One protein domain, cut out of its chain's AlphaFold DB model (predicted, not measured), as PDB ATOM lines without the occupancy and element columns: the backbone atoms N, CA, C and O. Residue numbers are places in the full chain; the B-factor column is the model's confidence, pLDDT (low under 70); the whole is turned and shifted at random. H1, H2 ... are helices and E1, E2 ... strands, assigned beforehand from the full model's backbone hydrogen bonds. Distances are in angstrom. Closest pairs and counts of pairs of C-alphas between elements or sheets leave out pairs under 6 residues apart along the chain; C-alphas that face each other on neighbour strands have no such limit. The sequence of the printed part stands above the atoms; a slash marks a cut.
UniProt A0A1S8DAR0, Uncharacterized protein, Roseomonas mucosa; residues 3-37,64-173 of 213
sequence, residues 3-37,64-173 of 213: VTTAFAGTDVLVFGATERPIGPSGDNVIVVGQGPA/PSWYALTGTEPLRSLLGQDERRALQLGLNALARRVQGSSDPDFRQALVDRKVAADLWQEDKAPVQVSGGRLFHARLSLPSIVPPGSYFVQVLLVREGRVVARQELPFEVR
ATOM      1  N   VAL A   3     326.358 313.917 300.365       65.62
ATOM      2  CA  VAL A   3     326.412 314.826 299.212       65.62
ATOM      3  C   VAL A   3     325.003 315.192 298.788       65.62
ATOM      4  O   VAL A   3     324.142 314.323 298.680       65.62
ATOM      5  N   THR A   4     324.802 316.468 298.482       60.22
ATOM      6  CA  THR A   4     323.582 316.990 297.872       60.22
ATOM      7  C   THR A   4     323.920 317.875 296.673       60.22
ATOM      8  O   THR A   4     325.020 318.431 296.580       60.22
ATOM      9  N   THR A   5     322.988 318.001 295.734       69.88
ATOM     10  CA  THR A   5     323.139 318.825 294.532       69.88
ATOM     11  C   THR A   5     322.004 319.835 294.417       69.88
ATOM     12  O   THR A   5     320.864 319.567 294.789       69.88
ATOM     13  N   ALA A   6     322.318 321.013 293.883       63.66
ATOM     14  CA  ALA A   6     321.350 322.048 293.550       63.66
ATOM     15  C   ALA A   6     321.612 322.570 292.132       63.66
ATOM     16  O   ALA A   6     322.762 322.667 291.699       63.66
ATOM     17  N   PHE A   7     320.547 322.917 291.409       64.44
ATOM     18  CA  PHE A   7     320.635 323.473 290.059       64.44
ATOM     19  C   PHE A   7     320.267 324.955 290.063       64.44
ATOM     20  O   PHE A   7     319.220 325.333 290.585       64.44
ATOM     21  N   ALA A   8     321.113 325.782 289.451       60.44
ATOM     22  CA  ALA A   8     320.933 327.228 289.379       60.44
ATOM     23  C   ALA A   8     320.928 327.732 287.927       60.44
ATOM     24  O   ALA A   8     321.633 328.679 287.608       60.44
ATOM     25  N   GLY A   9     320.172 327.088 287.027       64.50
ATOM     26  CA  GLY A   9     319.931 327.548 285.645       64.50
ATOM     27  C   GLY A   9     321.121 327.428 284.680       64.50
ATOM     28  O   GLY A   9     320.943 327.009 283.540       64.50
ATOM     29  N   THR A  10     322.324 327.766 285.139       75.56
ATOM     30  CA  THR A  10     323.593 327.772 284.395       75.56
ATOM     31  C   THR A  10     324.677 326.938 285.065       75.56
ATOM     32  O   THR A  10     325.702 326.661 284.451       75.56
ATOM     33  N   ASP A  11     324.471 326.537 286.317       86.62
ATOM     34  CA  ASP A  11     325.451 325.807 287.111       86.62
ATOM     35  C   ASP A  11     324.798 324.653 287.871       86.62
ATOM     36  O   ASP A  11     323.666 324.751 288.359       86.62
ATOM     37  N   VAL A  12     325.564 323.577 288.025       90.31
ATOM     38  CA  VAL A  12     325.291 322.508 288.982       90.31
ATOM     39  C   VAL A  12     326.187 322.733 290.193       90.31
ATOM     40  O   VAL A  12     327.416 322.687 290.097       90.31
ATOM     41  N   LEU A  13     325.561 323.001 291.334       93.12
ATOM     42  CA  LEU A  13     326.232 323.152 292.614       93.12
ATOM     43  C   LEU A  13     326.207 321.818 293.344       93.12
ATOM     44  O   LEU A  13     325.157 321.191 293.486       93.12
ATOM     45  N   VAL A  14     327.371 321.393 293.809       94.12
ATOM     46  CA  VAL A  14     327.555 320.127 294.512       94.12
ATOM     47  C   VAL A  14     328.102 320.453 295.883       94.12
ATOM     48  O   VAL A  14     329.158 321.073 295.984       94.12
ATOM     49  N   PHE A  15     327.392 320.044 296.924       94.06
ATOM     50  CA  PHE A  15     327.782 320.253 298.310       94.06
ATOM     51  C   PHE A  15     327.971 318.909 298.983       94.06
ATOM     52  O   PHE A  15     327.214 317.972 298.730       94.06
ATOM     53  N   GLY A  16     328.940 318.815 299.879       93.44
ATOM     54  CA  GLY A  16     329.069 317.627 300.699       93.44
ATOM     55  C   GLY A  16     329.982 317.812 301.892       93.44
ATOM     56  O   GLY A  16     330.632 318.845 302.065       93.44
ATOM     57  N   ALA A  17     330.005 316.778 302.721       92.19
ATOM     58  CA  ALA A  17     330.808 316.725 303.926       92.19
ATOM     59  C   ALA A  17     331.557 315.394 304.033       92.19
ATOM     60  O   ALA A  17     331.022 314.319 303.727       92.19
ATOM     61  N   THR A  18     332.797 315.468 304.506       91.94
ATOM     62  CA  THR A  18     333.658 314.312 304.760       91.94
ATOM     63  C   THR A  18     333.893 314.126 306.257       91.94
ATOM     64  O   THR A  18     333.927 315.073 307.044       91.94
ATOM     65  N   GLU A  19     334.067 312.872 306.676       89.06
ATOM     66  CA  GLU A  19     334.379 312.542 308.074       89.06
ATOM     67  C   GLU A  19     335.817 312.917 308.442       89.06
ATOM     68  O   GLU A  19     336.097 313.320 309.571       89.06
ATOM     69  N   ARG A  20     336.733 312.798 307.475       91.62
ATOM     70  CA  ARG A  20     338.119 313.243 307.597       91.62
ATOM     71  C   ARG A  20     338.295 314.652 307.039       91.62
ATOM     72  O   ARG A  20     337.515 315.051 306.174       91.62
ATOM     73  N   PRO A  21     339.309 315.398 307.508       92.75
ATOM     74  CA  PRO A  21     339.655 316.680 306.916       92.75
ATOM     75  C   PRO A  21     339.965 316.554 305.420       92.75
ATOM     76  O   PRO A  21     340.473 315.522 304.986       92.75
ATOM     77  N   ILE A  22     339.685 317.607 304.660       93.31
ATOM     78  CA  ILE A  22     340.027 317.738 303.243       93.31
ATOM     79  C   ILE A  22     341.269 318.625 303.127       93.31
ATOM     80  O   ILE A  22     341.315 319.690 303.751       93.31
ATOM     81  N   GLY A  23     342.259 318.212 302.334       87.00
ATOM     82  CA  GLY A  23     343.475 318.993 302.072       87.00
ATOM     83  C   GLY A  23     344.783 318.224 302.317       87.00
ATOM     84  O   GLY A  23     344.769 316.996 302.321       87.00
ATOM     85  N   PRO A  24     345.918 318.917 302.553       81.00
ATOM     86  CA  PRO A  24     347.268 318.331 302.489       81.00
ATOM     87  C   PRO A  24     347.525 317.115 303.389       81.00
ATOM     88  O   PRO A  24     348.372 316.283 303.085       81.00
ATOM     89  N   SER A  25     346.819 317.015 304.515       82.75
ATOM     90  CA  SER A  25     346.951 315.918 305.489       82.75
ATOM     91  C   SER A  25     345.723 315.001 305.514       82.75
ATOM     92  O   SER A  25     345.556 314.209 306.442       82.75
ATOM     93  N   GLY A  26     344.820 315.171 304.552       90.06
ATOM     94  CA  GLY A  26     343.483 314.605 304.552       90.06
ATOM     95  C   GLY A  26     343.109 313.957 303.225       90.06
ATOM     96  O   GLY A  26     343.961 313.566 302.430       90.06
ATOM     97  N   ASP A  27     341.805 313.822 303.012       94.56
ATOM     98  CA  ASP A  27     341.276 313.321 301.751       94.56
ATOM     99  C   ASP A  27     341.195 314.458 300.721       94.56
ATOM    100  O   ASP A  27     341.181 315.645 301.048       94.56
ATOM    101  N   ASN A  28     341.117 314.086 299.452       95.44
ATOM    102  CA  ASN A  28     340.844 314.983 298.343       95.44
ATOM    103  C   ASN A  28     339.486 314.655 297.738       95.44
ATOM    104  O   ASN A  28     339.010 313.522 297.827       95.44
ATOM    105  N   VAL A  29     338.861 315.638 297.104       96.56
ATOM    106  CA  VAL A  29     337.546 315.462 296.485       96.56
ATOM    107  C   VAL A  29     337.658 315.772 295.005       96.56
ATOM    108  O   VAL A  29     338.196 316.811 294.638       96.56
ATOM    109  N   ILE A  30     337.133 314.880 294.168       97.19
ATOM    110  CA  ILE A  30     336.931 315.108 292.736       97.19
ATOM    111  C   ILE A  30     335.431 315.071 292.471       97.19
ATOM    112  O   ILE A  30     334.732 314.162 292.907       97.19
ATOM    113  N   VAL A  31     334.937 316.053 291.732       97.31
ATOM    114  CA  VAL A  31     333.551 316.153 291.292       97.31
ATOM    115  C   VAL A  31     333.529 316.082 289.771       97.31
ATOM    116  O   VAL A  31     334.201 316.858 289.091       97.31
ATOM    117  N   VAL A  32     332.753 315.144 289.239       97.38
ATOM    118  CA  VAL A  32     332.611 314.879 287.807       97.38
ATOM    119  C   VAL A  32     331.145 315.012 287.428       97.38
ATOM    120  O   VAL A  32     330.303 314.316 287.976       97.38
ATOM    121  N   GLY A  33     330.819 315.881 286.485       96.25
ATOM    122  CA  GLY A  33     329.506 315.964 285.866       96.25
ATOM    123  C   GLY A  33     329.536 315.375 284.464       96.25
ATOM    124  O   GLY A  33     330.454 315.663 283.694       96.25
ATOM    125  N   GLN A  34     328.539 314.561 284.122       96.31
ATOM    126  CA  GLN A  34     328.392 313.997 282.782       96.31
ATOM    127  C   GLN A  34     326.946 314.079 282.297       96.31
ATOM    128  O   GLN A  34     325.995 313.878 283.054       96.31
ATOM    129  N   GLY A  35     326.800 314.405 281.014       95.25
ATOM    130  CA  GLY A  35     325.524 314.380 280.307       95.25
ATOM    131  C   GLY A  35     325.306 313.090 279.522       95.25
ATOM    132  O   GLY A  35     326.206 312.247 279.445       95.25
ATOM    133  N   PRO A  36     324.142 312.951 278.864       94.81
ATOM    134  CA  PRO A  36     323.806 311.758 278.105       94.81
ATOM    135  C   PRO A  36     324.843 311.495 277.010       94.81
ATOM    136  O   PRO A  36     325.325 312.426 276.349       94.81
ATOM    137  N   ALA A  37     325.181 310.221 276.833       94.00
ATOM    138  CA  ALA A  37     326.139 309.759 275.842       94.00
ATOM    139  C   ALA A  37     325.540 309.806 274.426       94.00
ATOM    140  O   ALA A  37     324.368 309.492 274.219       94.00
ATOM    141  N   PRO A  64     330.146 311.826 275.891       95.69
ATOM    142  CA  PRO A  64     329.288 312.632 276.750       95.69
ATOM    143  C   PRO A  64     328.925 313.950 276.063       95.69
ATOM    144  O   PRO A  64     329.797 314.670 275.555       95.69
ATOM    145  N   SER A  65     327.634 314.277 276.037       94.75
ATOM    146  CA  SER A  65     327.158 315.549 275.481       94.75
ATOM    147  C   SER A  65     327.767 316.755 276.209       94.75
ATOM    148  O   SER A  65     328.170 317.709 275.538       94.75
ATOM    149  N   TRP A  66     327.919 316.638 277.532       95.69
ATOM    150  CA  TRP A  66     328.598 317.549 278.456       95.69
ATOM    151  C   TRP A  66     329.497 316.753 279.410       95.69
ATOM    152  O   TRP A  66     329.173 315.616 279.765       95.69
ATOM    153  N   TYR A  67     330.623 317.346 279.797       96.69
ATOM    154  CA  TYR A  67     331.578 316.792 280.748       96.69
ATOM    155  C   TYR A  67     332.217 317.932 281.539       96.69
ATOM    156  O   TYR A  67     332.805 318.837 280.953       96.69
ATOM    157  N   ALA A  68     332.159 317.879 282.859       96.50
ATOM    158  CA  ALA A  68     332.880 318.811 283.714       96.50
ATOM    159  C   ALA A  68     333.608 318.027 284.798       96.50
ATOM    160  O   ALA A  68     333.011 317.173 285.442       96.50
ATOM    161  N   LEU A  69     334.887 318.308 285.012       97.06
ATOM    162  CA  LEU A  69     335.659 317.726 286.100       97.06
ATOM    163  C   LEU A  69     336.365 318.827 286.872       97.06
ATOM    164  O   LEU A  69     337.003 319.697 286.283       97.06
ATOM    165  N   THR A  70     336.269 318.759 288.192       96.88
ATOM    166  CA  THR A  70     337.050 319.594 289.099       96.88
ATOM    167  C   THR A  70     337.452 318.804 290.334       96.88
ATOM    168  O   THR A  70     336.776 317.847 290.711       96.88
ATOM    169  N   GLY A  71     338.550 319.194 290.970       96.31
ATOM    170  CA  GLY A  71     338.998 318.634 292.232       96.31
ATOM    171  C   GLY A  71     339.474 319.699 293.210       96.31
ATOM    172  O   GLY A  71     339.524 320.890 292.897       96.31
ATOM    173  N   THR A  72     339.812 319.260 294.420       95.25
ATOM    174  CA  THR A  72     340.518 320.077 295.423       95.25
ATOM    175  C   THR A  72     341.910 320.483 294.942       95.25
ATOM    176  O   THR A  72     342.386 321.568 295.262       95.25
ATOM    177  N   GLU A  73     342.518 319.643 294.111       94.12
ATOM    178  CA  GLU A  73     343.706 319.932 293.317       94.12
ATOM    179  C   GLU A  73     343.484 319.463 291.867       94.12
ATOM    180  O   GLU A  73     342.512 318.739 291.609       94.12
ATOM    181  N   PRO A  74     344.360 319.832 290.911       95.06
ATOM    182  CA  PRO A  74     344.258 319.348 289.541       95.06
ATOM    183  C   PRO A  74     344.214 317.821 289.467       95.06
ATOM    184  O   PRO A  74     344.964 317.122 290.151       95.06
ATOM    185  N   LEU A  75     343.405 317.276 288.557       94.88
ATOM    186  CA  LEU A  75     343.194 315.829 288.426       94.88
ATOM    187  C   LEU A  75     344.507 315.024 288.347       94.88
ATOM    188  O   LEU A  75     344.593 313.886 288.814       94.88
ATOM    189  N   ARG A  76     345.533 315.610 287.723       93.69
ATOM    190  CA  ARG A  76     346.841 314.979 287.510       93.69
ATOM    191  C   ARG A  76     347.708 314.898 288.769       93.69
ATOM    192  O   ARG A  76     348.588 314.043 288.776       93.69
ATOM    193  N   SER A  77     347.494 315.751 289.779       93.50
ATOM    194  CA  SER A  77     348.156 315.616 291.088       93.50
ATOM    195  C   SER A  77     347.409 314.626 291.980       93.50
ATOM    196  O   SER A  77     348.038 313.882 292.726       93.50
ATOM    197  N   LEU A  78     346.081 314.562 291.844       93.62
ATOM    198  CA  LEU A  78     345.234 313.707 292.670       93.62
ATOM    199  C   LEU A  78     345.303 312.224 292.308       93.62
ATOM    200  O   LEU A  78     345.208 311.394 293.204       93.62
ATOM    201  N   LEU A  79     345.419 311.874 291.022       94.56
ATOM    202  CA  LEU A  79     345.369 310.483 290.560       94.56
ATOM    203  C   LEU A  79     346.463 310.164 289.532       94.56
ATOM    204  O   LEU A  79     346.691 310.895 288.557       94.56
ATOM    205  N   GLY A  80     347.076 308.987 289.692       93.25
ATOM    206  CA  GLY A  80     348.024 308.425 288.729       93.25
ATOM    207  C   GLY A  80     347.404 308.207 287.343       93.25
ATOM    208  O   GLY A  80     346.185 308.154 287.178       93.25
ATOM    209  N   GLN A  81     348.238 308.096 286.304       91.19
ATOM    210  CA  GLN A  81     347.745 307.936 284.928       91.19
ATOM    211  C   GLN A  81     346.903 306.664 284.742       91.19
ATOM    212  O   GLN A  81     345.892 306.715 284.039       91.19
ATOM    213  N   ASP A  82     347.301 305.559 285.368       91.06
ATOM    214  CA  ASP A  82     346.599 304.278 285.249       91.06
ATOM    215  C   ASP A  82     345.219 304.332 285.905       91.06
ATOM    216  O   ASP A  82     344.225 303.981 285.269       91.06
ATOM    217  N   GLU A  83     345.138 304.899 287.109       92.00
ATOM    218  CA  GLU A  83     343.881 305.103 287.836       92.00
ATOM    219  C   GLU A  83     342.919 306.000 287.039       92.00
ATOM    220  O   GLU A  83     341.753 305.665 286.834       92.00
ATOM    221  N   ARG A  84     343.425 307.106 286.469       93.50
ATOM    222  CA  ARG A  84     342.626 307.995 285.605       93.50
ATOM    223  C   ARG A  84     342.109 307.282 284.360       93.50
ATOM    224  O   ARG A  84     340.966 307.489 283.963       93.50
ATOM    225  N   ARG A  85     342.921 306.425 283.733       89.75
ATOM    226  CA  ARG A  85     342.505 305.647 282.553       89.75
ATOM    227  C   ARG A  85     341.468 304.582 282.900       89.75
ATOM    228  O   ARG A  85     340.538 304.392 282.109       89.75
ATOM    229  N   ALA A  86     341.628 303.917 284.042       90.25
ATOM    230  CA  ALA A  86     340.700 302.907 284.540       90.25
ATOM    231  C   ALA A  86     339.329 303.528 284.844       90.25
ATOM    232  O   ALA A  86     338.308 303.052 284.352       90.25
ATOM    233  N   LEU A  87     339.320 304.662 285.550       91.75
ATOM    234  CA  LEU A  87     338.107 305.391 285.934       91.75
ATOM    235  C   LEU A  87     337.538 306.294 284.830       91.75
ATOM    236  O   LEU A  87     336.493 306.911 285.010       91.75
ATOM    237  N   GLN A  88     338.206 306.359 283.679       91.69
ATOM    238  CA  GLN A  88     337.844 307.205 282.537       91.69
ATOM    239  C   GLN A  88     337.789 308.708 282.871       91.69
ATOM    240  O   GLN A  88     336.968 309.448 282.332       91.69
ATOM    241  N   LEU A  89     338.674 309.158 283.759       94.12
ATOM    242  CA  LEU A  89     338.727 310.534 284.235       94.12
ATOM    243  C   LEU A  89     339.656 311.395 283.376       94.12
ATOM    244  O   LEU A  89     340.800 311.036 283.083       94.12
ATOM    245  N   GLY A  90     339.155 312.578 283.044       93.56
ATOM    246  CA  GLY A  90     339.839 313.610 282.272       93.56
ATOM    247  C   GLY A  90     339.566 313.519 280.773       93.56
ATOM    248  O   GLY A  90     339.193 312.471 280.241       93.56
ATOM    249  N   LEU A  91     339.802 314.622 280.066       92.75
ATOM    250  CA  LEU A  91     339.483 314.773 278.641       92.75
ATOM    251  C   LEU A  91     340.158 313.706 277.768       92.75
ATOM    252  O   LEU A  91     339.581 313.212 276.801       92.75
ATOM    253  N   ASN A  92     341.366 313.289 278.149       87.62
ATOM    254  CA  ASN A  92     342.136 312.270 277.435       87.62
ATOM    255  C   ASN A  92     341.532 310.862 277.511       87.62
ATOM    256  O   ASN A  92     341.907 310.006 276.705       87.62
ATOM    257  N   ALA A  93     340.658 310.605 278.485       86.94
ATOM    258  CA  ALA A  93     340.015 309.315 278.682       86.94
ATOM    259  C   ALA A  93     338.631 309.221 278.011       86.94
ATOM    260  O   ALA A  93     338.054 308.133 277.965       86.94
ATOM    261  N   LEU A  94     338.128 310.327 277.449       89.06
ATOM    262  CA  LEU A  94     336.858 310.395 276.726       89.06
ATOM    263  C   LEU A  94     337.006 309.965 275.257       89.06
ATOM    264  O   LEU A  94     338.109 309.908 274.708       89.06
ATOM    265  N   ALA A  95     335.869 309.667 274.613       86.25
ATOM    266  CA  ALA A  95     335.769 309.335 273.185       86.25
ATOM    267  C   ALA A  95     336.739 308.225 272.722       86.25
ATOM    268  O   ALA A  95     337.379 308.327 271.677       86.25
ATOM    269  N   ARG A  96     336.868 307.149 273.514       83.69
ATOM    270  CA  ARG A  96     337.772 306.019 273.209       83.69
ATOM    271  C   ARG A  96     337.212 305.036 272.185       83.69
ATOM    272  O   ARG A  96     337.984 304.368 271.506       83.69
ATOM    273  N   ARG A  97     335.886 304.931 272.075       86.81
ATOM    274  CA  ARG A  97     335.230 304.042 271.110       86.81
ATOM    275  C   ARG A  97     335.136 304.747 269.765       86.81
ATOM    276  O   ARG A  97     334.284 305.610 269.587       86.81
ATOM    277  N   VAL A  98     336.036 304.398 268.849       89.88
ATOM    278  CA  VAL A  98     336.109 304.978 267.504       89.88
ATOM    279  C   VAL A  98     335.851 303.918 266.435       89.88
ATOM    280  O   VAL A  98     336.365 302.805 266.508       89.88
ATOM    281  N   GLN A  99     335.068 304.285 265.425       87.69
ATOM    282  CA  GLN A  99     334.849 303.521 264.203       87.69
ATOM    283  C   GLN A  99     335.336 304.330 262.993       87.69
ATOM    284  O   GLN A  99     335.128 305.547 262.904       87.69
ATOM    285  N   GLY A 100     335.961 303.650 262.029       83.69
ATOM    286  CA  GLY A 100     336.549 304.279 260.845       83.69
ATOM    287  C   GLY A 100     337.993 304.723 261.081       83.69
ATOM    288  O   GLY A 100     338.844 303.914 261.440       83.69
ATOM    289  N   SER A 101     338.300 305.998 260.832       80.00
ATOM    290  CA  SER A 101     339.672 306.504 260.960       80.00
ATOM    291  C   SER A 101     340.121 306.573 262.425       80.00
ATOM    292  O   SER A 101     339.611 307.393 263.178       80.00
ATOM    293  N   SER A 102     341.122 305.772 262.806       77.94
ATOM    294  CA  SER A 102     341.732 305.783 264.152       77.94
ATOM    295  C   SER A 102     342.855 306.823 264.318       77.94
ATOM    296  O   SER A 102     343.658 306.743 265.246       77.94
ATOM    297  N   ASP A 103     342.945 307.778 263.395       86.12
ATOM    298  CA  ASP A 103     343.943 308.844 263.433       86.12
ATOM    299  C   ASP A 103     343.694 309.764 264.660       86.12
ATOM    300  O   ASP A 103     342.571 310.272 264.810       86.12
ATOM    301  N   PRO A 104     344.692 309.955 265.554       87.19
ATOM    302  CA  PRO A 104     344.569 310.765 266.768       87.19
ATOM    303  C   PRO A 104     344.044 312.185 266.534       87.19
ATOM    304  O   PRO A 104     343.356 312.722 267.408       87.19
ATOM    305  N   ASP A 105     344.293 312.755 265.352       90.56
ATOM    306  CA  ASP A 105     343.855 314.099 264.972       90.56
ATOM    307  C   ASP A 105     342.330 314.258 265.041       90.56
ATOM    308  O   ASP A 105     341.822 315.308 265.437       90.56
ATOM    309  N   PHE A 106     341.562 313.212 264.704       91.69
ATOM    310  CA  PHE A 106     340.096 313.271 264.771       91.69
ATOM    311  C   PHE A 106     339.594 313.387 266.206       91.69
ATOM    312  O   PHE A 106     338.616 314.092 266.463       91.69
ATOM    313  N   ARG A 107     340.255 312.692 267.138       91.88
ATOM    314  CA  ARG A 107     339.902 312.746 268.556       91.88
ATOM    315  C   ARG A 107     340.288 314.097 269.138       91.88
ATOM    316  O   ARG A 107     339.475 314.689 269.841       91.88
ATOM    317  N   GLN A 108     341.477 314.599 268.806       92.75
ATOM    318  CA  GLN A 108     341.903 315.925 269.242       92.75
ATOM    319  C   GLN A 108     340.933 316.999 268.734       92.75
ATOM    320  O   GLN A 108     340.404 317.763 269.528       92.75
ATOM    321  N   ALA A 109     340.560 316.956 267.452       92.88
ATOM    322  CA  ALA A 109     339.582 317.881 266.887       92.88
ATOM    323  C   ALA A 109     338.190 317.790 267.548       92.88
ATOM    324  O   ALA A 109     337.474 318.793 267.610       92.88
ATOM    325  N   LEU A 110     337.776 316.608 268.029       94.00
ATOM    326  CA  LEU A 110     336.547 316.459 268.817       94.00
ATOM    327  C   LEU A 110     336.671 317.157 270.173       94.00
ATOM    328  O   LEU A 110     335.785 317.933 270.531       94.00
ATOM    329  N   VAL A 111     337.758 316.872 270.901       94.75
ATOM    330  CA  VAL A 111     338.060 317.472 272.209       94.75
ATOM    331  C   VAL A 111     338.101 318.992 272.070       94.75
ATOM    332  O   VAL A 111     337.353 319.674 272.762       94.75
ATOM    333  N   ASP A 112     338.873 319.513 271.115       94.50
ATOM    334  CA  ASP A 112     339.045 320.949 270.886       94.50
ATOM    335  C   ASP A 112     337.706 321.644 270.626       94.50
ATOM    336  O   ASP A 112     337.419 322.687 271.207       94.50
ATOM    337  N   ARG A 113     336.834 321.046 269.802       94.31
ATOM    338  CA  ARG A 113     335.494 321.594 269.533       94.31
ATOM    339  C   ARG A 113     334.594 321.581 270.762       94.31
ATOM    340  O   ARG A 113     333.824 322.516 270.954       94.31
ATOM    341  N   LYS A 114     334.650 320.520 271.569       95.50
ATOM    342  CA  LYS A 114     333.844 320.405 272.792       95.50
ATOM    343  C   LYS A 114     334.315 321.377 273.874       95.50
ATOM    344  O   LYS A 114     333.473 321.996 274.517       95.50
ATOM    345  N   VAL A 115     335.627 321.548 274.025       95.50
ATOM    346  CA  VAL A 115     336.237 322.527 274.937       95.50
ATOM    347  C   VAL A 115     335.927 323.954 274.478       95.50
ATOM    348  O   VAL A 115     335.477 324.763 275.278       95.50
ATOM    349  N   ALA A 116     336.066 324.253 273.181       94.75
ATOM    350  CA  ALA A 116     335.742 325.572 272.627       94.75
ATOM    351  C   ALA A 116     334.258 325.953 272.788       94.75
ATOM    352  O   ALA A 116     333.929 327.132 272.859       94.75
ATOM    353  N   ALA A 117     333.363 324.964 272.859       93.25
ATOM    354  CA  ALA A 117     331.938 325.160 273.125       93.25
ATOM    355  C   ALA A 117     331.584 325.196 274.629       93.25
ATOM    356  O   ALA A 117     330.401 325.176 274.963       93.25
ATOM    357  N   ASP A 118     332.579 325.179 275.527       93.38
ATOM    358  CA  ASP A 118     332.435 325.059 276.991       93.38
ATOM    359  C   ASP A 118     331.650 323.810 277.446       93.38
ATOM    360  O   ASP A 118     331.197 323.708 278.584       93.38
ATOM    361  N   LEU A 119     331.490 322.818 276.563       94.50
ATOM    362  CA  LEU A 119     330.790 321.572 276.873       94.50
ATOM    363  C   LEU A 119     331.664 320.629 277.688       94.50
ATOM    364  O   LEU A 119     331.129 319.841 278.465       94.50
ATOM    365  N   TRP A 120     332.979 320.674 277.465       96.19
ATOM    366  CA  TRP A 120     333.978 319.853 278.139       96.19
ATOM    367  C   TRP A 120     334.947 320.736 278.921       96.19
ATOM    368  O   TRP A 120     335.645 321.560 278.333       96.19
ATOM    369  N   GLN A 121     334.988 320.556 280.237       94.81
ATOM    370  CA  GLN A 121     335.762 321.380 281.163       94.81
ATOM    371  C   GLN A 121     336.554 320.471 282.116       94.81
ATOM    372  O   GLN A 121     336.010 319.511 282.658       94.81
ATOM    373  N   GLU A 122     337.835 320.765 282.325       95.38
ATOM    374  CA  GLU A 122     338.717 320.066 283.273       95.38
ATOM    375  C   GLU A 122     339.447 321.125 284.102       95.38
ATOM    376  O   GLU A 122     340.022 322.052 283.537       95.38
ATOM    377  N   ASP A 123     339.367 321.013 285.428       92.94
ATOM    378  CA  ASP A 123     340.070 321.853 286.406       92.94
ATOM    379  C   ASP A 123     339.822 323.375 286.252       92.94
ATOM    380  O   ASP A 123     340.664 324.198 286.608       92.94
ATOM    381  N   LYS A 124     338.644 323.777 285.743       88.81
ATOM    382  CA  LYS A 124     338.293 325.193 285.484       88.81
ATOM    383  C   LYS A 124     338.133 326.030 286.758       88.81
ATOM    384  O   LYS A 124     338.508 327.198 286.778       88.81
ATOM    385  N   ALA A 125     337.535 325.455 287.801       90.62
ATOM    386  CA  ALA A 125     337.324 326.110 289.091       90.62
ATOM    387  C   ALA A 125     337.494 325.077 290.210       90.62
ATOM    388  O   ALA A 125     336.724 324.115 290.216       90.62
ATOM    389  N   PRO A 126     338.462 325.237 291.131       93.50
ATOM    390  CA  PRO A 126     338.768 324.222 292.133       93.50
ATOM    391  C   PRO A 126     337.635 324.056 293.145       93.50
ATOM    392  O   PRO A 126     336.913 325.011 293.461       93.50
ATOM    393  N   VAL A 127     337.516 322.843 293.686       95.75
ATOM    394  CA  VAL A 127     336.611 322.535 294.796       95.75
ATOM    395  C   VAL A 127     337.016 323.367 296.007       95.75
ATOM    396  O   VAL A 127     338.163 323.342 296.450       95.75
ATOM    397  N   GLN A 128     336.057 324.104 296.552       95.31
ATOM    398  CA  GLN A 128     336.268 324.961 297.707       95.31
ATOM    399  C   GLN A 128     335.978 324.186 298.983       95.31
ATOM    400  O   GLN A 128     334.955 323.508 299.083       95.31
ATOM    401  N   VAL A 129     336.853 324.324 299.974       94.88
ATOM    402  CA  VAL A 129     336.735 323.648 301.268       94.88
ATOM    403  C   VAL A 129     336.452 324.681 302.352       94.88
ATOM    404  O   VAL A 129     337.087 325.730 302.418       94.88
ATOM    405  N   SER A 130     335.492 324.394 303.224       93.19
ATOM    406  CA  SER A 130     335.090 325.249 304.341       93.19
ATOM    407  C   SER A 130     335.109 324.455 305.645       93.19
ATOM    408  O   SER A 130     334.662 323.309 305.706       93.19
ATOM    409  N   GLY A 131     335.686 325.039 306.701       87.69
ATOM    410  CA  GLY A 131     335.812 324.369 308.004       87.69
ATOM    411  C   GLY A 131     336.598 323.049 307.960       87.69
ATOM    412  O   GLY A 131     336.416 322.195 308.822       87.69
ATOM    413  N   GLY A 132     337.413 322.843 306.920       90.00
ATOM    414  CA  GLY A 132     338.238 321.649 306.723       90.00
ATOM    415  C   GLY A 132     337.482 320.358 306.395       90.00
ATOM    416  O   GLY A 132     338.138 319.347 306.198       90.00
ATOM    417  N   ARG A 133     336.144 320.348 306.344       92.44
ATOM    418  CA  ARG A 133     335.337 319.123 306.137       92.44
ATOM    419  C   ARG A 133     334.161 319.295 305.188       92.44
ATOM    420  O   ARG A 133     333.678 318.312 304.636       92.44
ATOM    421  N   LEU A 134     333.679 320.522 305.031       93.81
ATOM    422  CA  LEU A 134     332.642 320.844 304.063       93.81
ATOM    423  C   LEU A 134     333.321 321.189 302.751       93.81
ATOM    424  O   LEU A 134     334.326 321.900 302.746       93.81
ATOM    425  N   PHE A 135     332.760 320.728 301.646       95.19
ATOM    426  CA  PHE A 135     333.195 321.153 300.331       95.19
ATOM    427  C   PHE A 135     332.013 321.611 299.493       95.19
ATOM    428  O   PHE A 135     330.882 321.146 299.658       95.19
ATOM    429  N   HIS A 136     332.299 322.518 298.567       94.88
ATOM    430  CA  HIS A 136     331.384 322.850 297.496       94.88
ATOM    431  C   HIS A 136     332.118 322.945 296.161       94.88
ATOM    432  O   HIS A 136     333.255 323.411 296.077       94.88
ATOM    433  N   ALA A 137     331.448 322.502 295.107       95.25
ATOM    434  CA  ALA A 137     331.930 322.571 293.740       95.25
ATOM    435  C   ALA A 137     330.863 323.200 292.848       95.25
ATOM    436  O   ALA A 137     329.665 322.986 293.043       95.25
ATOM    437  N   ARG A 138     331.313 323.961 291.851       93.88
ATOM    438  CA  ARG A 138     330.458 324.547 290.823       93.88
ATOM    439  C   ARG A 138     330.867 323.985 289.472       93.88
ATOM    440  O   ARG A 138     332.002 324.180 289.046       93.88
ATOM    441  N   LEU A 139     329.938 323.306 288.811       93.81
ATOM    442  CA  LEU A 139     330.112 322.826 287.447       93.81
ATOM    443  C   LEU A 139     329.269 323.696 286.512       93.81
ATOM    444  O   LEU A 139     328.043 323.680 286.614       93.81
ATOM    445  N   SER A 140     329.916 324.418 285.595       91.69
ATOM    446  CA  SER A 140     329.206 325.197 284.572       91.69
ATOM    447  C   SER A 140     328.463 324.251 283.632       91.69
ATOM    448  O   SER A 140     329.075 323.367 283.018       91.69
ATOM    449  N   LEU A 141     327.151 324.447 283.517       90.38
ATOM    450  CA  LEU A 141     326.255 323.722 282.626       90.38
ATOM    451  C   LEU A 141     325.652 324.710 281.610       90.38
ATOM    452  O   LEU A 141     324.618 325.325 281.879       90.38
ATOM    453  N   PRO A 142     326.285 324.879 280.434       88.00
ATOM    454  CA  PRO A 142     325.821 325.815 279.413       88.00
ATOM    455  C   PRO A 142     324.393 325.516 278.938       88.00
ATOM    456  O   PRO A 142     324.009 324.359 278.800       88.00
ATOM    457  N   SER A 143     323.628 326.535 278.547       84.19
ATOM    458  CA  SER A 143     322.248 326.360 278.051       84.19
ATOM    459  C   SER A 143     322.134 325.629 276.703       84.19
ATOM    460  O   SER A 143     321.040 325.234 276.305       84.19
ATOM    461  N   ILE A 144     323.251 325.424 275.996       86.12
ATOM    462  CA  ILE A 144     323.307 324.678 274.729       86.12
ATOM    463  C   ILE A 144     323.217 323.152 274.932       86.12
ATOM    464  O   ILE A 144     323.067 322.406 273.960       86.12
ATOM    465  N   VAL A 145     323.307 322.665 276.175       89.44
ATOM    466  CA  VAL A 145     323.250 321.227 276.458       89.44
ATOM    467  C   VAL A 145     321.878 320.626 276.099       89.44
ATOM    468  O   VAL A 145     320.840 321.271 276.272       89.44
ATOM    469  N   PRO A 146     321.838 319.396 275.554       89.56
ATOM    470  CA  PRO A 146     320.578 318.749 275.204       89.56
ATOM    471  C   PRO A 146     319.781 318.346 276.459       89.56
ATOM    472  O   PRO A 146     320.372 318.044 277.488       89.56
ATOM    473  N   PRO A 147     318.441 318.274 276.394       89.38
ATOM    474  CA  PRO A 147     317.671 317.658 277.467       89.38
ATOM    475  C   PRO A 147     317.996 316.160 277.584       89.38
ATOM    476  O   PRO A 147     318.303 315.506 276.583       89.38
ATOM    477  N   GLY A 148     317.903 315.612 278.795       91.62
ATOM    478  CA  GLY A 148     318.146 314.197 279.066       91.62
ATOM    479  C   GLY A 148     318.587 313.919 280.499       91.62
ATOM    480  O   GLY A 148     318.499 314.782 281.372       91.62
ATOM    481  N   SER A 149     319.072 312.699 280.727       93.75
ATOM    482  CA  SER A 149     319.602 312.258 282.018       93.75
ATOM    483  C   SER A 149     321.070 312.632 282.171       93.75
ATOM    484  O   SER A 149     321.905 312.296 281.330       93.75
ATOM    485  N   TYR A 150     321.367 313.301 283.273       94.44
ATOM    486  CA  TYR A 150     322.696 313.714 283.678       94.44
ATOM    487  C   TYR A 150     323.016 313.100 285.034       94.44
ATOM    488  O   TYR A 150     322.128 312.660 285.767       94.44
ATOM    489  N   PHE A 151     324.290 313.092 285.390       95.31
ATOM    490  CA  PHE A 151     324.705 312.727 286.731       95.31
ATOM    491  C   PHE A 151     325.910 313.537 287.172       95.31
ATOM    492  O   PHE A 151     326.740 313.972 286.368       95.31
ATOM    493  N   VAL A 152     325.987 313.727 288.481       96.19
ATOM    494  CA  VAL A 152     327.179 314.185 289.176       96.19
ATOM    495  C   VAL A 152     327.729 313.018 289.966       96.19
ATOM    496  O   VAL A 152     327.023 312.383 290.741       96.19
ATOM    497  N   GLN A 153     329.012 312.764 289.810       96.12
ATOM    498  CA  GLN A 153     329.756 311.788 290.562       96.12
ATOM    499  C   GLN A 153     330.770 312.510 291.445       96.12
ATOM    500  O   GLN A 153     331.610 313.262 290.955       96.12
ATOM    501  N   VAL A 154     330.719 312.256 292.747       97.00
ATOM    502  CA  VAL A 154     331.727 312.721 293.695       97.00
ATOM    503  C   VAL A 154     332.608 311.552 294.103       97.00
ATOM    504  O   VAL A 154     332.124 310.488 294.488       97.00
ATOM    505  N   LEU A 155     333.913 311.758 294.002       96.50
ATOM    506  CA  LEU A 155     334.954 310.801 294.316       96.50
ATOM    507  C   LEU A 155     335.781 311.325 295.481       96.50
ATOM    508  O   LEU A 155     336.316 312.431 295.420       96.50
ATOM    509  N   LEU A 156     335.914 310.503 296.513       95.88
ATOM    510  CA  LEU A 156     336.841 310.750 297.606       95.88
ATOM    511  C   LEU A 156     338.159 310.053 297.281       95.88
ATOM    512  O   LEU A 156     338.182 308.840 297.060       95.88
ATOM    513  N   VAL A 157     339.245 310.816 297.240       95.81
ATOM    514  CA  VAL A 157     340.583 310.351 296.882       95.81
ATOM    515  C   VAL A 157     341.486 310.391 298.104       95.81
ATOM    516  O   VAL A 157     341.587 311.413 298.777       95.81
ATOM    517  N   ARG A 158     342.184 309.291 298.364       93.69
ATOM    518  CA  ARG A 158     343.189 309.166 299.418       93.69
ATOM    519  C   ARG A 158     344.437 308.533 298.830       93.69
ATOM    520  O   ARG A 158     344.339 307.491 298.187       93.69
ATOM    521  N   GLU A 159     345.588 309.171 299.036       91.19
ATOM    522  CA  GLU A 159     346.896 308.639 298.612       91.19
ATOM    523  C   GLU A 159     346.918 308.185 297.137       91.19
ATOM    524  O   GLU A 159     347.443 307.130 296.786       91.19
ATOM    525  N   GLY A 160     346.294 308.965 296.249       91.38
ATOM    526  CA  GLY A 160     346.269 308.659 294.817       91.38
ATOM    527  C   GLY A 160     345.225 307.630 294.373       91.38
ATOM    528  O   GLY A 160     345.248 307.233 293.207       91.38
ATOM    529  N   ARG A 161     344.325 307.186 295.261       93.38
ATOM    530  CA  ARG A 161     343.289 306.179 294.970       93.38
ATOM    531  C   ARG A 161     341.902 306.638 295.386       93.38
ATOM    532  O   ARG A 161     341.741 307.326 296.390       93.38
ATOM    533  N   VAL A 162     340.885 306.211 294.646       95.31
ATOM    534  CA  VAL A 162     339.488 306.468 295.015       95.31
ATOM    535  C   VAL A 162     339.059 305.505 296.121       95.31
ATOM    536  O   VAL A 162     339.085 304.292 295.939       95.31
ATOM    537  N   VAL A 163     338.639 306.050 297.263       94.94
ATOM    538  CA  VAL A 163     338.173 305.276 298.429       94.94
ATOM    539  C   VAL A 163     336.657 305.294 298.600       94.94
ATOM    540  O   VAL A 163     336.107 304.410 299.248       94.94
ATOM    541  N   ALA A 164     335.968 306.278 298.016       93.75
ATOM    542  CA  ALA A 164     334.510 306.338 298.004       93.75
ATOM    543  C   ALA A 164     333.998 307.009 296.726       93.75
ATOM    544  O   ALA A 164     334.654 307.887 296.161       93.75
ATOM    545  N   ARG A 165     332.803 306.602 296.296       95.38
ATOM    546  CA  ARG A 165     332.084 307.148 295.142       95.38
ATOM    547  C   ARG A 165     330.629 307.375 295.530       95.38
ATOM    548  O   ARG A 165     329.981 306.454 296.015       95.38
ATOM    549  N   GLN A 166     330.122 308.566 295.248       94.62
ATOM    550  CA  GLN A 166     328.704 308.905 295.325       94.62
ATOM    551  C   GLN A 166     328.251 309.375 293.945       94.62
ATOM    552  O   GLN A 166     328.936 310.182 293.326       94.62
ATOM    553  N   GLU A 167     327.109 308.895 293.467       94.50
ATOM    554  CA  GLU A 167     326.518 309.340 292.205       94.50
ATOM    555  C   GLU A 167     325.129 309.919 292.459       94.50
ATOM    556  O   GLU A 167     324.339 309.345 293.208       94.50
ATOM    557  N   LEU A 168     324.859 311.078 291.867       92.62
ATOM    558  CA  LEU A 168     323.615 311.817 291.997       92.62
ATOM    559  C   LEU A 168     323.062 312.087 290.596       92.62
ATOM    560  O   LEU A 168     323.590 312.956 289.891       92.62
ATOM    561  N   PRO A 169     322.033 311.344 290.160       93.25
ATOM    562  CA  PRO A 169     321.380 311.607 288.890       93.25
ATOM    563  C   PRO A 169     320.543 312.888 288.971       93.25
ATOM    564  O   PRO A 169     319.966 313.209 290.008       93.25
ATOM    565  N   PHE A 170     320.445 313.604 287.858       90.06
ATOM    566  CA  PHE A 170     319.521 314.720 287.684       90.06
ATOM    567  C   PHE A 170     319.027 314.782 286.237       90.06
ATOM    568  O   PHE A 170     319.678 314.288 285.315       90.06
ATOM    569  N   GLU A 171     317.858 315.374 286.021       88.88
ATOM    570  CA  GLU A 171     317.266 315.488 284.689       88.88
ATOM    571  C   GLU A 171     317.308 316.938 284.214       88.88
ATOM    572  O   GLU A 171     316.871 317.853 284.913       88.88
ATOM    573  N   VAL A 172     317.813 317.146 283.000       87.62
ATOM    574  CA  VAL A 172     317.763 318.448 282.333       87.62
ATOM    575  C   VAL A 172     316.595 318.432 281.364       87.62
ATOM    576  O   VAL A 172     316.557 317.643 280.419       87.62
ATOM    577  N   ARG A 173     315.648 319.344 281.572       83.00
ATOM    578  CA  ARG A 173     314.490 319.539 280.698       83.00
ATOM    579  C   ARG A 173     314.535 320.944 280.116       83.00
ATOM    580  O   ARG A 173     314.958 321.888 280.778       83.00
TER     581      ARG A 173
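Overview. This is residues 3 to 37 and 64 to 173 of the 213 residues of an uncharacterized protein of Roseomonas mucosa (UniProt A0A1S8DAR0). This is a sandwich, two sheets face to face with their strands crossed at 36 degrees, and an arm of E5 and H3 lengthens it at one end, where residues 99 to 105 stick out. The larger sheet runs E6 E4 E3 E9 E10 and is mixed; the smaller runs E1 E2 E8 E7, all antiparallel. The 145 printed residues hold, in chain order, E1 E2 E3 E4 H1 H2 E5 H3 E6 E7 E8 E9 E10, of the class mixed, helices and strands. The whole is compact, with a radius of gyration of the C-alphas of 15.3 A and spans of 49 by 35 by 21 A.

Along the chain. Find C-alpha 3 at (326.412, 314.826, 299.212), where E1, residues 3 to 7, begins. Next come E2, residues 11 to 17, 19.8 A long, and E3, residues 28 to 34, 20.0 A. Past the cut, look for E4 at 67 to 71, H1 at 75 to 78, H2 at 81 to 86 and E5 at 97 to 100. H3, residues 104 to 116, starts at C-alpha (344.569, 310.765, 266.768) and is 18.2 A long. Then follow E6 at 120 to 122, E7 at 128 to 130, E8 at 134 to 140, 20.3 A, and E9 at 148 to 158, 32.7 A. E10, residues 161 to 172, 31.0 A, bends by 67 degrees at residue 164 and ends at C-alpha (317.763, 318.448, 282.333).

Arrangement. Start in the larger sheet, which is twisted. Its edge strand E6 is parallel to E4, with N 121 and O 67 2.9 A apart. E4 and E3 are antiparallel, with N 33 to O 68 at 2.7 A; so are E3 and E9, with N 153 to O 32 at 2.7 A, and the hairpin E9 and E10, with N 150 to O 170 at 2.8 A. In the other sheet, find the hairpin E1 and E2 at N 13 to O 6, 2.8 A, E2 and E8 at N 137 to O 14, 2.8 A, and the hairpin E7 and E8 at N 130 to O 134, 2.8 A. Between the sheets, the closest C-alphas of E4 and E8 are those of Ala 68 and Leu 139, 6.1 A apart. H3 only grazes the larger sheet, with residues 111 to 115; its closest C-alphas to E6 are Lys 114 and Trp 120, 5.4 A. H1 only grazes that sheet too, with residues 75 to 78, and H2 is not on it. E5 pairs with no named strand and is apart from H3. In H2 and H3 every O i to N i+4 pair is within hydrogen-bond range; H1 is too short for one.

Size, cuts and confidence. The two C-alphas farthest apart, Gly 100 and Gly 131, are 51.3 A from each other. Residues 38 to 63 are not printed, and C-alphas 37 and 64 are 4.4 A apart across that cut. Of the links that are printed whole, none is long. Mean pLDDT of the printed part is 90.8, and residues 3 to 9 are under 70.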